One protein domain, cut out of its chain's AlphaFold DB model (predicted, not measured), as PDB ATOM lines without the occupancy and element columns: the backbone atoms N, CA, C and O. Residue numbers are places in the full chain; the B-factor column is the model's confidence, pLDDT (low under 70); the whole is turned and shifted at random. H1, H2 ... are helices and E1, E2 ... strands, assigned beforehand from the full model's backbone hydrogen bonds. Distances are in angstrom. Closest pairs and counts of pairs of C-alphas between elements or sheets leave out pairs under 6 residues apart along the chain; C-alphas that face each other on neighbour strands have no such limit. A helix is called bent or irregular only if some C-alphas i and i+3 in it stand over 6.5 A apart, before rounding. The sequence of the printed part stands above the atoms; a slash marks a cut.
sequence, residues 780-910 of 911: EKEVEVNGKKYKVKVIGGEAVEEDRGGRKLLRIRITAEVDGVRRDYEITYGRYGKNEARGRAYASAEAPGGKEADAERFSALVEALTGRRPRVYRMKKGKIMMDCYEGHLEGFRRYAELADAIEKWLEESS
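What this domain is: This is residues 780 to 910 of the 911 residues of an uncharacterized protein of Pyrobaculum sp (UniProt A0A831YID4). A strongly curled sheet of seven strands, open like part of a barrel, wraps round the helix H1, and the short H2 and the helix H3 cover the same hollow face farther along the sheet. E1 and the bent start of E2 make the end of the sheet beside H1, while H3 covers the far parts of E2 and E3. The 131 printed residues hold three named helices and seven named strands, along the chain E1 E2 E3 E4 E5 H1 E6 E7 H2 H3; the sheet runs E1 - E2 - E3 - E4 - E5 - E7 - E6, all antiparallel, and the class is mixed, helices and strands. The whole is compact, with a radius of gyration of the C-alphas of 14.3 A and spans of 39 by 36 by 22 A.

How they stand to each other: E1, residues 780 to 785, is an edge strand and forms a hairpin with E2, residues 788 to 804; N 783 and O 790 are 3.0 A apart. E2 bends by 80 degrees at residue 791. E3, residues 807 to 818, pairs with E2 through N 798 and O 813, 2.9 A, and E4, residues 821 to 832, with E3 through N 812 and O 827, 2.8 A. E5, residues 836 to 842, is the antiparallel neighbour of E4 and forms a hairpin with it, with N 830 and O 838 within hydrogen-bond range at 3.0 A, and E1 E2 E3 E4 E5 form a meander, each strand the antiparallel neighbour of the one before. H1, residues 850 to 866, is on the sheet, which curls round it; its closest C-alphas to E1 are those of Ala 864 and Val 783, 6.0 A. E6, residues 871 to 875, is the other edge strand, and E7, residues 879 to 885, lies between it and E5: N 873 and O 881 are 2.8 A apart, N 841 and O 882 2.9 A. E5, H1 and E6 form a split strand-helix-strand unit, two strands running the same way with E7 between them, and its crossover is right-handed. H2, residues 886 to 892, touches residues 862 to 866 of H1 about perpendicular, at 76 degrees, closest at C-alphas 891 and 866, 4.3 A. H3, residues 896 to 908, is over E2 and E3 at a height over the sheet of 8.7 A, on the same face as H2. In H1 and H2 every O i to N i+4 pair is within hydrogen-bond range, in H3 7 of 9.

Where its parts are: E1 begins at C-alpha 780 (164.420, 99.746, 96.109). E2 is 37.8 A long, E3 32.1 A, E4 32.5 A and H1 24.4 A. H3 ends at C-alpha 908 (145.345, 75.768, 86.316).

The domain as a whole: The C-alphas farthest apart, of Gly 787 and Gly 806, are 42.4 A apart. The printed part has no cut and no long link. pLDDT is under 70 at residues 804 to 806, 834, 877, 907 and 909 to 910.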
ATOM      1  N   GLU A 780     163.206  99.116  96.644       88.12
ATOM      2  CA  GLU A 780     164.420  99.746  96.109       88.12
ATOM      3  C   GLU A 780     165.654  98.863  96.329       88.12
ATOM      4  O   GLU A 780     165.895  98.376  97.435       88.12
ATOM      5  N   LYS A 781     166.470  98.670  95.286       90.12
ATOM      6  CA  LYS A 781     167.733  97.924  95.385       90.12
ATOM      7  C   LYS A 781     168.731  98.353  94.314       90.12
ATOM      8  O   LYS A 781     168.357  98.619  93.174       90.12
ATOM      9  N   GLU A 782     170.010  98.377  94.672       88.62
ATOM     10  CA  GLU A 782     171.106  98.528  93.714       88.62
ATOM     11  C   GLU A 782     171.652  97.155  93.315       88.62
ATOM     12  O   GLU A 782     171.912  96.304  94.168       88.62
ATOM     13  N   VAL A 783     171.818  96.934  92.013       88.75
ATOM     14  CA  VAL A 783     172.401  95.710  91.449       88.75
ATOM     15  C   VAL A 783     173.419  96.053  90.373       88.75
ATOM     16  O   VAL A 783     173.315  97.086  89.718       88.75
ATOM     17  N   GLU A 784     174.411  95.195  90.176       85.56
ATOM     18  CA  GLU A 784     175.422  95.380  89.137       85.56
ATOM     19  C   GLU A 784     175.177  94.401  87.992       85.56
ATOM     20  O   GLU A 784     175.247  93.198  88.204       85.56
ATOM     21  N   VAL A 785     174.938  94.890  86.775       81.69
ATOM     22  CA  VAL A 785     174.746  94.069  85.569       81.69
ATOM     23  C   VAL A 785     175.821  94.443  84.558       81.69
ATOM     24  O   VAL A 785     176.006  95.620  84.262       81.69
ATOM     25  N   ASN A 786     176.549  93.450  84.036       77.50
ATOM     26  CA  ASN A 786     177.625  93.642  83.050       77.50
ATOM     27  C   ASN A 786     178.677  94.711  83.442       77.50
ATOM     28  O   ASN A 786     179.193  95.415  82.579       77.50
ATOM     29  N   GLY A 787     179.000  94.846  84.736       76.81
ATOM     30  CA  GLY A 787     179.986  95.818  85.234       76.81
ATOM     31  C   GLY A 787     179.441  97.233  85.473       76.81
ATOM     32  O   GLY A 787     180.203  98.123  85.847       76.81
ATOM     33  N   LYS A 788     178.134  97.467  85.272       82.31
ATOM     34  CA  LYS A 788     177.465  98.749  85.543       82.31
ATOM     35  C   LYS A 788     176.450  98.598  86.678       82.31
ATOM     36  O   LYS A 788     175.658  97.657  86.692       82.31
ATOM     37  N   LYS A 789     176.452  99.542  87.622       87.31
ATOM     38  CA  LYS A 789     175.471  99.597  88.715       87.31
ATOM     39  C   LYS A 789     174.169 100.241  88.243       87.31
ATOM     40  O   LYS A 789     174.188 101.299  87.621       87.31
ATOM     41  N   TYR A 790     173.057  99.603  88.578       88.00
ATOM     42  CA  TYR A 790     171.698 100.029  88.284       88.00
ATOM     43  C   TYR A 790     170.934 100.188  89.598       88.00
ATOM     44  O   TYR A 790     170.861  99.253  90.398       88.00
ATOM     45  N   LYS A 791     170.333 101.363  89.809       90.38
ATOM     46  CA  LYS A 791     169.378 101.585  90.897       90.38
ATOM     47  C   LYS A 791     167.975 101.251  90.401       90.38
ATOM     48  O   LYS A 791     167.504 101.871  89.449       90.38
ATOM     49  N   VAL A 792     167.340 100.264  91.028       91.06
ATOM     50  CA  VAL A 792     165.996  99.782  90.693       91.06
ATOM     51  C   VAL A 792     165.023 100.266  91.759       91.06
ATOM     52  O   VAL A 792     165.243 100.002  92.940       91.06
ATOM     53  N   LYS A 793     163.950 100.943  91.344       91.06
ATOM     54  CA  LYS A 793     162.823 101.342  92.194       91.06
ATOM     55  C   LYS A 793     161.518 100.838  91.594       91.06
ATOM     56  O   LYS A 793     161.195 101.193  90.463       91.06
ATOM     57  N   VAL A 794     160.765 100.021  92.317       90.38
ATOM     58  CA  VAL A 794     159.500  99.464  91.821       90.38
ATOM     59  C   VAL A 794     158.323 100.277  92.340       90.38
ATOM     60  O   VAL A 794     158.180 100.515  93.537       90.38
ATOM     61  N   ILE A 795     157.495 100.724  91.400       88.75
ATOM     62  CA  ILE A 795     156.330 101.579  91.647       88.75
ATOM     63  C   ILE A 795     155.077 100.721  91.822       88.75
ATOM     64  O   ILE A 795     154.185 101.086  92.567       88.75
ATOM     65  N   GLY A 796     155.006  99.574  91.152       86.56
ATOM     66  CA  GLY A 796     153.905  98.633  91.311       86.56
ATOM     67  C   GLY A 796     154.046  97.449  90.370       86.56
ATOM     68  O   GLY A 796     154.897  97.439  89.477       86.56
ATOM     69  N   GLY A 797     153.199  96.446  90.555       88.00
ATOM     70  CA  GLY A 797     153.113  95.333  89.627       88.00
ATOM     71  C   GLY A 797     151.869  94.495  89.849       88.00
ATOM     72  O   GLY A 797     151.262  94.521  90.913       88.00
ATOM     73  N   GLU A 798     151.498  93.774  88.804       87.44
ATOM     74  CA  GLU A 798     150.328  92.912  88.760       87.44
ATOM     75  C   GLU A 798     150.656  91.634  87.985       87.44
ATOM     76  O   GLU A 798     151.533  91.610  87.113       87.44
ATOM     77  N   ALA A 799     149.933  90.566  88.299       88.44
ATOM     78  CA  ALA A 799     149.991  89.312  87.570       88.44
ATOM     79  C   ALA A 799     148.574  88.885  87.170       88.44
ATOM     80  O   ALA A 799     147.674  88.836  88.007       88.44
ATOM     81  N   VAL A 800     148.378  88.596  85.883       86.19
ATOM     82  CA  VAL A 800     147.073  88.258  85.298       86.19
ATOM     83  C   VAL A 800     147.195  87.000  84.447       86.19
ATOM     84  O   VAL A 800     148.167  86.814  83.713       86.19
ATOM     85  N   GLU A 801     146.194  86.131  84.540       79.31
ATOM     86  CA  GLU A 801     146.062  84.951  83.690       79.31
ATOM     87  C   GLU A 801     145.331  85.305  82.385       79.31
ATOM     88  O   GLU A 801     144.267  85.924  82.404       79.31
ATOM     89  N   GLU A 802     145.900  84.913  81.244       79.00
ATOM     90  CA  GLU A 802     145.327  85.124  79.911       79.00
ATOM     91  C   GLU A 802     145.201  83.791  79.155       79.00
ATOM     92  O   GLU A 802     146.156  83.015  79.065       79.00
ATOM     93  N   ASP A 803     144.046  83.559  78.528       71.31
ATOM     94  CA  ASP A 803     143.826  82.427  77.625       71.31
ATOM     95  C   ASP A 803     144.087  82.830  76.171       71.31
ATOM     96  O   ASP A 803     143.396  83.679  75.599       71.31
ATOM     97  N   ARG A 804     145.063  82.183  75.521       66.38
ATOM     98  CA  ARG A 804     145.376  82.442  74.106       66.38
ATOM     99  C   ARG A 804     145.480  81.147  73.311       66.38
ATOM    100  O   ARG A 804     146.463  80.415  73.402       66.38
ATOM    101  N   GLY A 805     144.463  80.878  72.488       57.16
ATOM    102  CA  GLY A 805     144.430  79.713  71.592       57.16
ATOM    103  C   GLY A 805     144.378  78.368  72.325       57.16
ATOM    104  O   GLY A 805     145.022  77.418  71.888       57.16
ATOM    105  N   GLY A 806     143.666  78.305  73.457       62.44
ATOM    106  CA  GLY A 806     143.561  77.108  74.300       62.44
ATOM    107  C   GLY A 806     144.774  76.855  75.203       62.44
ATOM    108  O   GLY A 806     144.910  75.758  75.737       62.44
ATOM    109  N   ARG A 807     145.678  77.834  75.353       70.81
ATOM    110  CA  ARG A 807     146.821  77.781  76.276       70.81
ATOM    111  C   ARG A 807     146.701  78.879  77.327       70.81
ATOM    112  O   ARG A 807     146.617  80.051  76.957       70.81
ATOM    113  N   LYS A 808     146.791  78.483  78.598       81.75
ATOM    114  CA  LYS A 808     146.833  79.382  79.754       81.75
ATOM    115  C   LYS A 808     148.215  79.999  79.906       81.75
ATOM    116  O   LYS A 808     149.207  79.282  80.069       81.75
ATOM    117  N   LEU A 809     148.295  81.321  79.856       87.38
ATOM    118  CA  LEU A 809     149.518  82.098  80.032       87.38
ATOM    119  C   LEU A 809     149.403  82.972  81.280       87.38
ATOM    120  O   LEU A 809     148.320  83.434  81.619       87.38
ATOM    121  N   LEU A 810     150.532  83.232  81.928       90.50
ATOM    122  CA  LEU A 810     150.621  84.169  83.041       90.50
ATOM    123  C   LEU A 810     151.401  85.396  82.601       90.50
ATOM    124  O   LEU A 810     152.573  85.303  82.240       90.50
ATOM    125  N   ARG A 811     150.764  86.557  82.652       89.75
ATOM    126  CA  ARG A 811     151.375  87.836  82.320       89.75
ATOM    127  C   ARG A 811     151.702  88.575  83.608       89.75
ATOM    128  O   ARG A 811     150.804  88.922  84.362       89.75
ATOM    129  N   ILE A 812     152.986  88.805  83.850       92.25
ATOM    130  CA  ILE A 812     153.482  89.607  84.969       92.25
ATOM    131  C   ILE A 812     153.893  90.966  84.411       92.25
ATOM    132  O   ILE A 812     154.752  91.031  83.528       92.25
ATOM    133  N   ARG A 813     153.298  92.041  84.927       91.62
ATOM    134  CA  ARG A 813     153.636  93.421  84.581       91.62
ATOM    135  C   ARG A 813     154.207  94.122  85.803       91.62
ATOM    136  O   ARG A 813     153.602  94.103  86.867       91.62
ATOM    137  N   ILE A 814     155.373  94.738  85.650       91.81
ATOM    138  CA  ILE A 814     156.069  95.456  86.721       91.81
ATOM    139  C   ILE A 814     156.428  96.845  86.214       91.81
ATOM    140  O   ILE A 814     157.177  96.989  85.247       91.81
ATOM    141  N   THR A 815     155.913  97.870  86.880       91.25
ATOM    142  CA  THR A 815     156.264  99.267  86.631       91.25
ATOM    143  C   THR A 815     157.434  99.639  87.527       91.25
ATOM    144  O   THR A 815     157.310  99.660  88.753       91.25
ATOM    145  N   ALA A 816     158.577  99.956  86.925       92.00
ATOM    146  CA  ALA A 816     159.790 100.285  87.662       92.00
ATOM    147  C   ALA A 816     160.550 101.451  87.026       92.00
ATOM    148  O   ALA A 816     160.510 101.663  85.813       92.00
ATOM    149  N   GLU A 817     161.264 102.193  87.860       91.25
ATOM    150  CA  GLU A 817     162.304 103.126  87.457       91.25
ATOM    151  C   GLU A 817     163.664 102.443  87.615       91.25
ATOM    152  O   GLU A 817     164.049 102.040  88.715       91.25
ATOM    153  N   VAL A 818     164.386 102.282  86.506       88.69
ATOM    154  CA  VAL A 818     165.718 101.668  86.488       88.69
ATOM    155  C   VAL A 818     166.704 102.671  85.906       88.69
ATOM    156  O   VAL A 818     166.600 103.022  84.730       88.69
ATOM    157  N   ASP A 819     167.654 103.132  86.725       85.50
ATOM    158  CA  ASP A 819     168.669 104.131  86.335       85.50
ATOM    159  C   ASP A 819     168.033 105.414  85.752       85.50
ATOM    160  O   ASP A 819     168.388 105.879  84.670       85.50
ATOM    161  N   GLY A 820     167.006 105.936  86.439       82.75
ATOM    162  CA  GLY A 820     166.276 107.154  86.060       82.75
ATOM    163  C   GLY A 820     165.239 106.982  84.943       82.75
ATOM    164  O   GLY A 820     164.577 107.947  84.564       82.75
ATOM    165  N   VAL A 821     165.073 105.771  84.396       86.25
ATOM    166  CA  VAL A 821     164.116 105.493  83.314       86.25
ATOM    167  C   VAL A 821     162.925 104.709  83.847       86.25
ATOM    168  O   VAL A 821     163.048 103.532  84.181       86.25
ATOM    169  N   ARG A 822     161.756 105.356  83.885       89.81
ATOM    170  CA  ARG A 822     160.481 104.728  84.246       89.81
ATOM    171  C   ARG A 822     159.902 103.953  83.066       89.81
ATOM    172  O   ARG A 822     159.737 104.511  81.982       89.81
ATOM    173  N   ARG A 823     159.556 102.683  83.282       87.62
ATOM    174  CA  ARG A 823     158.984 101.820  82.248       87.62
ATOM    175  C   ARG A 823     158.139 100.692  82.840       87.62
ATOM    176  O   ARG A 823     158.363 100.260  83.969       87.62
ATOM    177  N   ASP A 824     157.222 100.185  82.024       87.88
ATOM    178  CA  ASP A 824     156.491  98.955  82.296       87.88
ATOM    179  C   ASP A 824     157.196  97.778  81.628       87.88
ATOM    180  O   ASP A 824     157.410  97.746  80.409       87.88
ATOM    181  N   TYR A 825     157.576  96.811  82.451       89.88
ATOM    182  CA  TYR A 825     158.211  95.578  82.034       89.88
ATOM    183  C   TYR A 825     157.203  94.447  82.093       89.88
ATOM    184  O   TYR A 825     156.532  94.251  83.102       89.88
ATOM    185  N   GLU A 826     157.118  93.696  81.005       91.00
ATOM    186  CA  GLU A 826     156.147  92.626  80.858       91.00
ATOM    187  C   GLU A 826     156.840  91.297  80.596       91.00
ATOM    188  O   GLU A 826     157.717  91.196  79.733       91.00
ATOM    189  N   ILE A 827     156.415  90.278  81.337       93.00
ATOM    190  CA  ILE A 827     156.899  88.908  81.225       93.00
ATOM    191  C   ILE A 827     155.698  88.003  81.000       93.00
ATOM    192  O   ILE A 827     154.791  87.958  81.826       93.00
ATOM    193  N   THR A 828     155.704  87.249  79.906       90.81
ATOM    194  CA  THR A 828     154.654  86.265  79.627       90.81
ATOM    195  C   THR A 828     155.184  84.860  79.870       90.81
ATOM    196  O   THR A 828     156.013  84.360  79.106       90.81
ATOM    197  N   TYR A 829     154.705  84.221  80.932       90.00
ATOM    198  CA  TYR A 829     154.956  82.829  81.273       90.00
ATOM    199  C   TYR A 829     153.996  81.892  80.548       90.00
ATOM    200  O   TYR A 829     152.788  82.110  80.488       90.00
ATOM    201  N   GLY A 830     154.565  80.825  80.000       86.19
ATOM    202  CA  GLY A 830     153.844  79.708  79.409       86.19
ATOM    203  C   GLY A 830     154.478  78.382  79.812       86.19
ATOM    204  O   GLY A 830     155.630  78.335  80.253       86.19
ATOM    205  N   ARG A 831     153.728  77.293  79.627       83.56
ATOM    206  CA  ARG A 831     154.237  75.923  79.760       83.56
ATOM    207  C   ARG A 831     154.791  75.431  78.423       83.56
ATOM    208  O   ARG A 831     154.122  75.522  77.392       83.56
ATOM    209  N   TYR A 832     156.013  74.903  78.431       76.50
ATOM    210  CA  TYR A 832     156.692  74.398  77.233       76.50
ATOM    211  C   TYR A 832     157.312  73.012  77.470       76.50
ATOM    212  O   TYR A 832     157.769  72.695  78.565       76.50
ATOM    213  N   GLY A 833     157.368  72.174  76.427       71.12
ATOM    214  CA  GLY A 833     158.029  70.863  76.487       71.12
ATOM    215  C   GLY A 833     157.397  69.918  77.518       71.12
ATOM    216  O   GLY A 833     156.199  69.659  77.461       71.12
ATOM    217  N   LYS A 834     158.199  69.410  78.468       66.69
ATOM    218  CA  LYS A 834     157.763  68.558  79.596       66.69
ATOM    219  C   LYS A 834     157.122  69.381  80.731       66.69
ATOM    220  O   LYS A 834     157.477  69.207  81.890       66.69
ATOM    221  N   ASN A 835     156.216  70.293  80.387       72.94
ATOM    222  CA  ASN A 835     155.533  71.191  81.324       72.94
ATOM    223  C   ASN A 835     156.438  72.212  82.061       72.94
ATOM    224  O   ASN A 835     156.132  72.654  83.167       72.94
ATOM    225  N   GLU A 836     157.549  72.626  81.451       78.50
ATOM    226  CA  GLU A 836     158.475  73.610  82.031       78.50
ATOM    227  C   GLU A 836     157.866  75.023  81.983       78.50
ATOM    228  O   GLU A 836     157.409  75.464  80.922       78.50
ATOM    229  N   ALA A 837     157.873  75.747  83.108       84.31
ATOM    230  CA  ALA A 837     157.436  77.141  83.162       84.31
ATOM    231  C   ALA A 837     158.546  78.071  82.644       84.31
ATOM    232  O   ALA A 837     159.609  78.190  83.258       84.31
ATOM    233  N   ARG A 838     158.300  78.756  81.517       87.69
ATOM    234  CA  ARG A 838     159.220  79.772  80.977       87.69
ATOM    235  C   ARG A 838     158.517  81.076  80.647       87.69
ATOM    236  O   ARG A 838     157.513  81.080  79.937       87.69
ATOM    237  N   GLY A 839     159.101  82.166  81.128       89.81
ATOM    238  CA  GLY A 839     158.710  83.548  80.893       89.81
ATOM    239  C   GLY A 839     159.511  84.165  79.761       89.81
ATOM    240  O   GLY A 839     160.739  84.110  79.768       89.81
ATOM    241  N   ARG A 840     158.834  84.783  78.796       90.19
ATOM    242  CA  ARG A 840     159.481  85.534  77.716       90.19
ATOM    243  C   ARG A 840     159.151  87.010  77.832       90.19
ATOM    244  O   ARG A 840     157.988  87.374  77.984       90.19
ATOM    245  N   ALA A 841     160.179  87.835  77.698       90.94
ATOM    246  CA  ALA A 841     160.079  89.280  77.572       90.94
ATOM    247  C   ALA A 841     160.888  89.743  76.354       90.94
ATOM    248  O   ALA A 841     161.847  89.085  75.942       90.94
ATOM    249  N   TYR A 842     160.501  90.867  75.756       88.75
ATOM    250  CA  TYR A 842     161.161  91.408  74.567       88.75
ATOM    251  C   TYR A 842     161.548  92.867  74.779       88.75
ATOM    252  O   TYR A 842     160.743  93.667  75.252       88.75
ATOM    253  N   ALA A 843     162.771  93.215  74.382       87.88
ATOM    254  CA  ALA A 843     163.243  94.590  74.450       87.88
ATOM    255  C   ALA A 843     162.593  95.463  73.363       87.88
ATOM    256  O   ALA A 843     162.474  95.050  72.201       87.88
ATOM    257  N   SER A 844     162.212  96.688  73.726       83.94
ATOM    258  CA  SER A 844     161.571  97.646  72.822       83.94
ATOM    259  C   SER A 844     162.600  98.516  72.104       83.94
ATOM    260  O   SER A 844     163.580  98.969  72.691       83.94
ATOM    261  N   ALA A 845     162.365  98.766  70.813       80.62
ATOM    262  CA  ALA A 845     163.164  99.705  70.021       80.62
ATOM    263  C   ALA A 845     162.936 101.164  70.438       80.62
ATOM    264  O   ALA A 845     163.827 101.988  70.274       80.62
ATOM    265  N   GLU A 846     161.749 101.446  70.970       79.25
ATOM    266  CA  GLU A 846     161.281 102.777  71.373       79.25
ATOM    267  C   GLU A 846     161.719 103.130  72.801       79.25
ATOM    268  O   GLU A 846     161.493 104.237  73.282       79.25
ATOM    269  N   ALA A 847     162.366 102.188  73.493       80.69
ATOM    270  CA  ALA A 847     162.929 102.414  74.809       80.69
ATOM    271  C   ALA A 847     164.090 103.427  74.747       80.69
ATOM    272  O   ALA A 847     164.924 103.340  73.839       80.69
ATOM    273  N   PRO A 848     164.234 104.323  75.740       79.00
ATOM    274  CA  PRO A 848     165.390 105.213  75.829       79.00
ATOM    275  C   PRO A 848     166.716 104.435  75.809       79.00
ATOM    276  O   PRO A 848     166.960 103.586  76.669       79.00
ATOM    277  N   GLY A 849     167.587 104.717  74.835       79.81
ATOM    278  CA  GLY A 849     168.852 103.988  74.628       79.81
ATOM    279  C   GLY A 849     168.744 102.720  73.765       79.81
ATOM    280  O   GLY A 849     169.728 101.999  73.613       79.81
ATOM    281  N   GLY A 850     167.576 102.449  73.174       86.06
ATOM    282  CA  GLY A 850     167.349 101.331  72.260       86.06
ATOM    283  C   GLY A 850     167.256  99.962  72.946       86.06
ATOM    284  O   GLY A 850     167.252  99.836  74.170       86.06
ATOM    285  N   LYS A 851     167.180  98.902  72.128       85.44
ATOM    286  CA  LYS A 851     166.881  97.528  72.585       85.44
ATOM    287  C   LYS A 851     167.919  96.944  73.549       85.44
ATOM    288  O   LYS A 851     167.547  96.181  74.431       85.44
ATOM    289  N   GLU A 852     169.205  97.253  73.371       85.38
ATOM    290  CA  GLU A 852     170.274  96.713  74.233       85.38
ATOM    291  C   GLU A 852     170.195  97.315  75.642       85.38
ATOM    292  O   GLU A 852     170.111  96.571  76.616       85.38
ATOM    293  N   ALA A 853     170.098  98.646  75.753       85.31
ATOM    294  CA  ALA A 853     169.945  99.317  77.045       85.31
ATOM    295  C   ALA A 853     168.668  98.870  77.774       85.31
ATOM    296  O   ALA A 853     168.641  98.738  78.994       85.31
ATOM    297  N   ASP A 854     167.598  98.605  77.027       88.75
ATOM    298  CA  ASP A 854     166.354  98.097  77.588       88.75
ATOM    299  C   ASP A 854     166.458  96.665  78.133       88.75
ATOM    300  O   ASP A 854     165.964  96.374  79.224       88.75
ATOM    301  N   ALA A 855     167.141  95.774  77.407       88.31
ATOM    302  CA  ALA A 855     167.397  94.412  77.864       88.31
ATOM    303  C   ALA A 855     168.276  94.384  79.129       88.31
ATOM    304  O   ALA A 855     168.041  93.563  80.021       88.31
ATOM    305  N   GLU A 856     169.252  95.293  79.241       88.81
ATOM    306  CA  GLU A 856     170.072  95.435  80.450       88.81
ATOM    307  C   GLU A 856     169.262  95.941  81.646       88.81
ATOM    308  O   GLU A 856     169.334  95.337  82.717       88.81
ATOM    309  N   ARG A 857     168.425  96.976  81.471       91.31
ATOM    310  CA  ARG A 857     167.548  97.468  82.552       91.31
ATOM    311  C   ARG A 857     166.552  96.407  83.017       91.31
ATOM    312  O   ARG A 857     166.339  96.256  84.217       91.31
ATOM    313  N   PHE A 858     165.982  95.635  82.092       91.50
ATOM    314  CA  PHE A 858     165.131  94.497  82.445       91.50
ATOM    315  C   PHE A 858     165.900  93.432  83.235       91.50
ATOM    316  O   PHE A 858     165.397  92.909  84.226       91.50
ATOM    317  N   SER A 859     167.134  93.126  82.828       90.69
ATOM    318  CA  SER A 859     167.976  92.155  83.533       90.69
ATOM    319  C   SER A 859     168.310  92.625  84.951       90.69
ATOM    320  O   SER A 859     168.237  91.822  85.879       90.69
ATOM    321  N   ALA A 860     168.579  93.924  85.133       91.19
ATOM    322  CA  ALA A 860     168.772  94.541  86.443       91.19
ATOM    323  C   ALA A 860     167.513  94.451  87.316       91.19
ATOM    324  O   ALA A 860     167.602  94.056  88.476       91.19
ATOM    325  N   LEU A 861     166.331  94.744  86.765       92.31
ATOM    326  CA  LEU A 861     165.064  94.607  87.490       92.31
ATOM    327  C   LEU A 861     164.838  93.168  87.975       92.31
ATOM    328  O   LEU A 861     164.526  92.943  89.144       92.31
ATOM    329  N   VAL A 862     165.019  92.184  87.091       91.56
ATOM    330  CA  VAL A 862     164.801  90.766  87.412       91.56
ATOM    331  C   VAL A 862     165.822  90.267  88.441       91.56
ATOM    332  O   VAL A 862     165.438  89.587  89.391       91.56
ATOM    333  N   GLU A 863     167.097  90.642  88.319       91.06
ATOM    334  CA  GLU A 863     168.130  90.301  89.306       91.06
ATOM    335  C   GLU A 863     167.879  90.973  90.658       91.06
ATOM    336  O   GLU A 863     168.051  90.342  91.703       91.06
ATOM    337  N   ALA A 864     167.411  92.222  90.666       89.44
ATOM    338  CA  ALA A 864     167.064  92.920  91.896       89.44
ATOM    339  C   ALA A 864     165.946  92.191  92.650       89.44
ATOM    340  O   ALA A 864     166.097  91.925  93.846       89.44
ATOM    341  N   LEU A 865     164.886  91.808  91.932       89.00
ATOM    342  CA  LEU A 865     163.690  91.196  92.507       89.00
ATOM    343  C   LEU A 865     163.853  89.718  92.866       89.00
ATOM    344  O   LEU A 865     163.278  89.273  93.857       89.00
ATOM    345  N   THR A 866     164.620  88.959  92.082       88.12
ATOM    346  CA  THR A 866     164.699  87.489  92.205       88.12
ATOM    347  C   THR A 866     166.075  86.978  92.639       88.12
ATOM    348  O   THR A 866     166.222  85.804  92.971       88.12
ATOM    349  N   GLY A 867     167.103  87.834  92.629       85.62
ATOM    350  CA  GLY A 867     168.497  87.449  92.869       85.62
ATOM    351  C   GLY A 867     169.135  86.650  91.727       85.62
ATOM    352  O   GLY A 867     170.253  86.164  91.879       85.62
ATOM    353  N   ARG A 868     168.433  86.473  90.598       88.31
ATOM    354  CA  ARG A 868     168.863  85.664  89.450       88.31
ATOM    355  C   ARG A 868     168.761  86.479  88.162       88.31
ATOM    356  O   ARG A 868     167.828  87.257  87.988       88.31
ATOM    357  N   ARG A 869     169.728  86.296  87.259       87.62
ATOM    358  CA  ARG A 869     169.748  86.974  85.956       87.62
ATOM    359  C   ARG A 869     168.969  86.191  84.895       87.62
ATOM    360  O   ARG A 869     169.210  84.984  84.749       87.62
ATOM    361  N   PRO A 870     168.128  86.862  84.088       91.00
ATOM    362  CA  PRO A 870     167.489  86.236  82.941       91.00
ATOM    363  C   PRO A 870     168.510  85.977  81.827       91.00
ATOM    364  O   PRO A 870     169.536  86.651  81.717       91.00
ATOM    365  N   ARG A 871     168.229  84.999  80.962       89.75
ATOM    366  CA  ARG A 871     169.072  84.732  79.788       89.75
ATOM    367  C   ARG A 871     168.683  85.673  78.657       89.75
ATOM    368  O   ARG A 871     167.509  85.759  78.316       89.75
ATOM    369  N   VAL A 872     169.654  86.339  78.041       88.38
ATOM    370  CA  VAL A 872     169.411  87.286  76.943       88.38
ATOM    371  C   VAL A 872     169.830  86.661  75.614       88.38
ATOM    372  O   VAL A 872     170.977  86.257  75.437       88.38
ATOM    373  N   TYR A 873     168.901  86.591  74.661       85.94
ATOM    374  CA  TYR A 873     169.108  86.022  73.332       85.94
ATOM    375  C   TYR A 873     168.920  87.080  72.239       85.94
ATOM    376  O   TYR A 873     167.851  87.682  72.110       85.94
ATOM    377  N   ARG A 874     169.938  87.249  71.386       87.75
ATOM    378  CA  ARG A 874     169.858  88.066  70.165       87.75
ATOM    379  C   ARG A 874     169.292  87.226  69.017       87.75
ATOM    380  O   ARG A 874     169.888  86.233  68.609       87.75
ATOM    381  N   MET A 875     168.127  87.610  68.506       79.44
ATOM    382  CA  MET A 875     167.398  86.887  67.460       79.44
ATOM    383  C   MET A 875     167.569  87.511  66.069       79.44
ATOM    384  O   MET A 875     167.943  88.676  65.912       79.44
ATOM    385  N   LYS A 876     167.206  86.740  65.030       72.62
ATOM    386  CA  LYS A 876     167.122  87.224  63.640       72.62
ATOM    387  C   LYS A 876     166.201  88.457  63.550       72.62
ATOM    388  O   LYS A 876     165.183  88.522  64.239       72.62
ATOM    389  N   LYS A 877     166.538  89.409  62.669       68.88
ATOM    390  CA  LYS A 877     165.864  90.720  62.504       68.88
ATOM    391  C   LYS A 877     166.026  91.691  63.695       68.88
ATOM    392  O   LYS A 877     165.167  92.543  63.914       68.88
ATOM    393  N   GLY A 878     167.107  91.567  64.473       74.12
ATOM    394  CA  GLY A 878     167.467  92.536  65.519       74.12
ATOM    395  C   GLY A 878     166.489  92.587  66.698       74.12
ATOM    396  O   GLY A 878     166.296  93.647  67.294       74.12
ATOM    397  N   LYS A 879     165.802  91.480  67.007       83.69
ATOM    398  CA  LYS A 879     164.971  91.344  68.218       83.69
ATOM    399  C   LYS A 879     165.829  90.800  69.362       83.69
ATOM    400  O   LYS A 879     166.623  89.894  69.132       83.69
ATOM    401  N   ILE A 880     165.646  91.317  70.573       88.38
ATOM    402  CA  ILE A 880     166.300  90.803  71.783       88.38
ATOM    403  C   ILE A 880     165.213  90.208  72.675       88.38
ATOM    404  O   ILE A 880     164.211  90.872  72.945       88.38
ATOM    405  N   MET A 881     165.387  88.945  73.062       89.75
ATOM    406  CA  MET A 881     164.466  88.204  73.922       89.75
ATOM    407  C   MET A 881     165.157  87.885  75.244       89.75
ATOM    408  O   MET A 881     166.251  87.321  75.241       89.75
ATOM    409  N   MET A 882     164.496  88.193  76.352       92.44
ATOM    410  CA  MET A 882     164.909  87.797  77.690       92.44
ATOM    411  C   MET A 882     164.069  86.592  78.126       92.44
ATOM    412  O   MET A 882     162.840  86.629  78.064       92.44
ATOM    413  N   ASP A 883     164.740  85.516  78.523       90.56
ATOM    414  CA  ASP A 883     164.151  84.237  78.921       90.56
ATOM    415  C   ASP A 883     164.308  84.054  80.438       90.56
ATOM    416  O   ASP A 883     165.422  83.966  80.971       90.56
ATOM    417  N   CYS A 884     163.174  84.026  81.133       89.94
ATOM    418  CA  CYS A 884     163.059  83.806  82.567       89.94
ATOM    419  C   CYS A 884     162.624  82.357  82.818       89.94
ATOM    420  O   CYS A 884     161.508  81.968  82.484       89.94
ATOM    421  N   TYR A 885     163.496  81.540  83.402       86.75
ATOM    422  CA  TYR A 885     163.155  80.173  83.816       86.75
ATOM    423  C   TYR A 885     162.397  80.143  85.158       86.75
ATOM    424  O   TYR A 885     162.321  81.163  85.842       86.75
ATOM    425  N   GLU A 886     161.894  78.970  85.549       81.06
ATOM    426  CA  GLU A 886     161.103  78.714  86.770       81.06
ATOM    427  C   GLU A 886     161.664  79.359  88.047       81.06
ATOM    428  O   GLU A 886     160.918  79.938  88.826       81.06
ATOM    429  N   GLY A 887     162.985  79.385  88.216       81.38
ATOM    430  CA  GLY A 887     163.621  80.022  89.367       81.38
ATOM    431  C   GLY A 887     163.396  81.534  89.493       81.38
ATOM    432  O   GLY A 887     163.472  82.073  90.591       81.38
ATOM    433  N   HIS A 888     163.118  82.236  88.392       88.81
ATOM    434  CA  HIS A 888     162.690  83.637  88.459       88.81
ATOM    435  C   HIS A 888     161.229  83.739  88.897       88.81
ATOM    436  O   HIS A 888     160.882  84.644  89.649       88.81
ATOM    437  N   LEU A 889     160.384  82.796  88.467       86.62
ATOM    438  CA  LEU A 889     158.985  82.711  88.879       86.62
ATOM    439  C   LEU A 889     158.866  82.412  90.384       86.62
ATOM    440  O   LEU A 889     158.067  83.055  91.060       86.62
ATOM    441  N   GLU A 890     159.716  81.529  90.926       80.19
ATOM    442  CA  GLU A 890     159.886  81.317  92.378       80.19
ATOM    443  C   GLU A 890     160.285  82.615  93.101       80.19
ATOM    444  O   GLU A 890     159.727  82.947  94.144       80.19
ATOM    445  N   GLY A 891     161.196  83.403  92.520       83.75
ATOM    446  CA  GLY A 891     161.575  84.709  93.065       83.75
ATOM    447  C   GLY A 891     160.418  85.713  93.086       83.75
ATOM    448  O   GLY A 891     160.226  86.405  94.085       83.75
ATOM    449  N   PHE A 892     159.613  85.766  92.019       88.50
ATOM    450  CA  PHE A 892     158.439  86.642  91.942       88.50
ATOM    451  C   PHE A 892     157.322  86.238  92.916       88.50
ATOM    452  O   PHE A 892     156.617  87.112  93.417       88.50
ATOM    453  N   ARG A 893     157.200  84.949  93.268       85.75
ATOM    454  CA  ARG A 893     156.234  84.457  94.275       85.75
ATOM    455  C   ARG A 893     156.442  85.023  95.676       85.75
ATOM    456  O   ARG A 893     155.551  84.910  96.511       85.75
ATOM    457  N   ARG A 894     157.590  85.637  95.971       84.44
ATOM    458  CA  ARG A 894     157.841  86.283  97.269       84.44
ATOM    459  C   ARG A 894     157.013  87.548  97.486       84.44
ATOM    460  O   ARG A 894     156.855  87.955  98.633       84.44
ATOM    461  N   TYR A 895     156.497  88.150  96.416       87.31
ATOM    462  CA  TYR A 895     155.762  89.408  96.471       87.31
ATOM    463  C   TYR A 895     154.251  89.169  96.493       87.31
ATOM    464  O   TYR A 895     153.725  88.455  95.638       87.31
ATOM    465  N   ALA A 896     153.560  89.764  97.465       83.69
ATOM    466  CA  ALA A 896     152.131  89.573  97.714       83.69
ATOM    467  C   ALA A 896     151.267  89.911  96.489       83.69
ATOM    468  O   ALA A 896     150.305  89.209  96.196       83.69
ATOM    469  N   GLU A 897     151.651  90.941  95.735       86.44
ATOM    470  CA  GLU A 897     150.945  91.428  94.546       86.44
ATOM    471  C   GLU A 897     150.972  90.430  93.376       86.44
ATOM    472  O   GLU A 897     150.155  90.523  92.462       86.44
ATOM    473  N   LEU A 898     151.909  89.475  93.394       87.88
ATOM    474  CA  LEU A 898     152.100  88.496  92.321       87.88
ATOM    475  C   LEU A 898     151.773  87.060  92.762       87.88
ATOM    476  O   LEU A 898     151.382  86.243  91.927       87.88
ATOM    477  N   ALA A 899     151.946  86.740  94.049       83.12
ATOM    478  CA  ALA A 899     151.929  85.375  94.575       83.12
ATOM    479  C   ALA A 899     150.641  84.601  94.249       83.12
ATOM    480  O   ALA A 899     150.726  83.496  93.709       83.12
ATOM    481  N   ASP A 900     149.471  85.192  94.504       79.25
ATOM    482  CA  ASP A 900     148.171  84.534  94.309       79.25
ATOM    483  C   ASP A 900     147.912  84.189  92.836       79.25
ATOM    484  O   ASP A 900     147.495  83.079  92.506       79.25
ATOM    485  N   ALA A 901     148.199  85.124  91.927       84.06
ATOM    486  CA  ALA A 901     148.004  84.921  90.493       84.06
ATOM    487  C   ALA A 901     149.013  83.919  89.911       84.06
ATOM    488  O   ALA A 901     148.652  83.106  89.058       84.06
ATOM    489  N   ILE A 902     150.262  83.934  90.396       86.38
ATOM    490  CA  ILE A 902     151.253  82.918  90.028       86.38
ATOM    491  C   ILE A 902     150.790  81.535  90.502       86.38
ATOM    492  O   ILE A 902     150.883  80.571  89.743       86.38
ATOM    493  N   GLU A 903     150.290  81.422  91.735       78.25
ATOM    494  CA  GLU A 903     149.837  80.148  92.297       78.25
ATOM    495  C   GLU A 903     148.635  79.590  91.544       78.25
ATOM    496  O   GLU A 903     148.667  78.440  91.101       78.25
ATOM    497  N   LYS A 904     147.628  80.433  91.306       80.88
ATOM    498  CA  LYS A 904     146.447  80.068  90.531       80.88
ATOM    499  C   LYS A 904     146.819  79.597  89.123       80.88
ATOM    500  O   LYS A 904     146.383  78.533  88.693       80.88
ATOM    501  N   TRP A 905     147.692  80.322  88.422       85.38
ATOM    502  CA  TRP A 905     148.137  79.899  87.093       85.38
ATOM    503  C   TRP A 905     148.907  78.575  87.128       85.38
ATOM    504  O   TRP A 905     148.782  77.752  86.220       85.38
ATOM    505  N   LEU A 906     149.706  78.325  88.166       78.50
ATOM    506  CA  LEU A 906     150.416  77.053  88.311       78.50
ATOM    507  C   LEU A 906     149.461  75.897  88.634       78.50
ATOM    508  O   LEU A 906     149.715  74.782  88.175       78.50
ATOM    509  N   GLU A 907     148.363  76.150  89.346       69.88
ATOM    510  CA  GLU A 907     147.283  75.183  89.568       69.88
ATOM    511  C   GLU A 907     146.549  74.858  88.259       69.88
ATOM    512  O   GLU A 907     146.371  73.691  87.901       69.88
ATOM    513  N   GLU A 908     146.180  75.890  87.504       71.94
ATOM    514  CA  GLU A 908     145.345  75.768  86.316       71.94
ATOM    515  C   GLU A 908     146.096  75.274  85.069       71.94
ATOM    516  O   GLU A 908     145.487  74.637  84.209       71.94
ATOM    517  N   SER A 909     147.405  75.533  84.969       69.62
ATOM    518  CA  SER A 909     148.255  75.135  83.830       69.62
ATOM    519  C   SER A 909     148.917  73.758  83.969       69.62
ATOM    520  O   SER A 909     149.615  73.329  83.051       69.62
ATOM    521  N   SER A 910     148.750  73.078  85.112       58.84
ATOM    522  CA  SER A 910     149.345  71.755  85.381       58.84
ATOM    523  C   SER A 910     148.440  70.565  85.013       58.84
ATOM    524  O   SER A 910     148.884  69.423  85.137       58.84
TER     525      SER A 910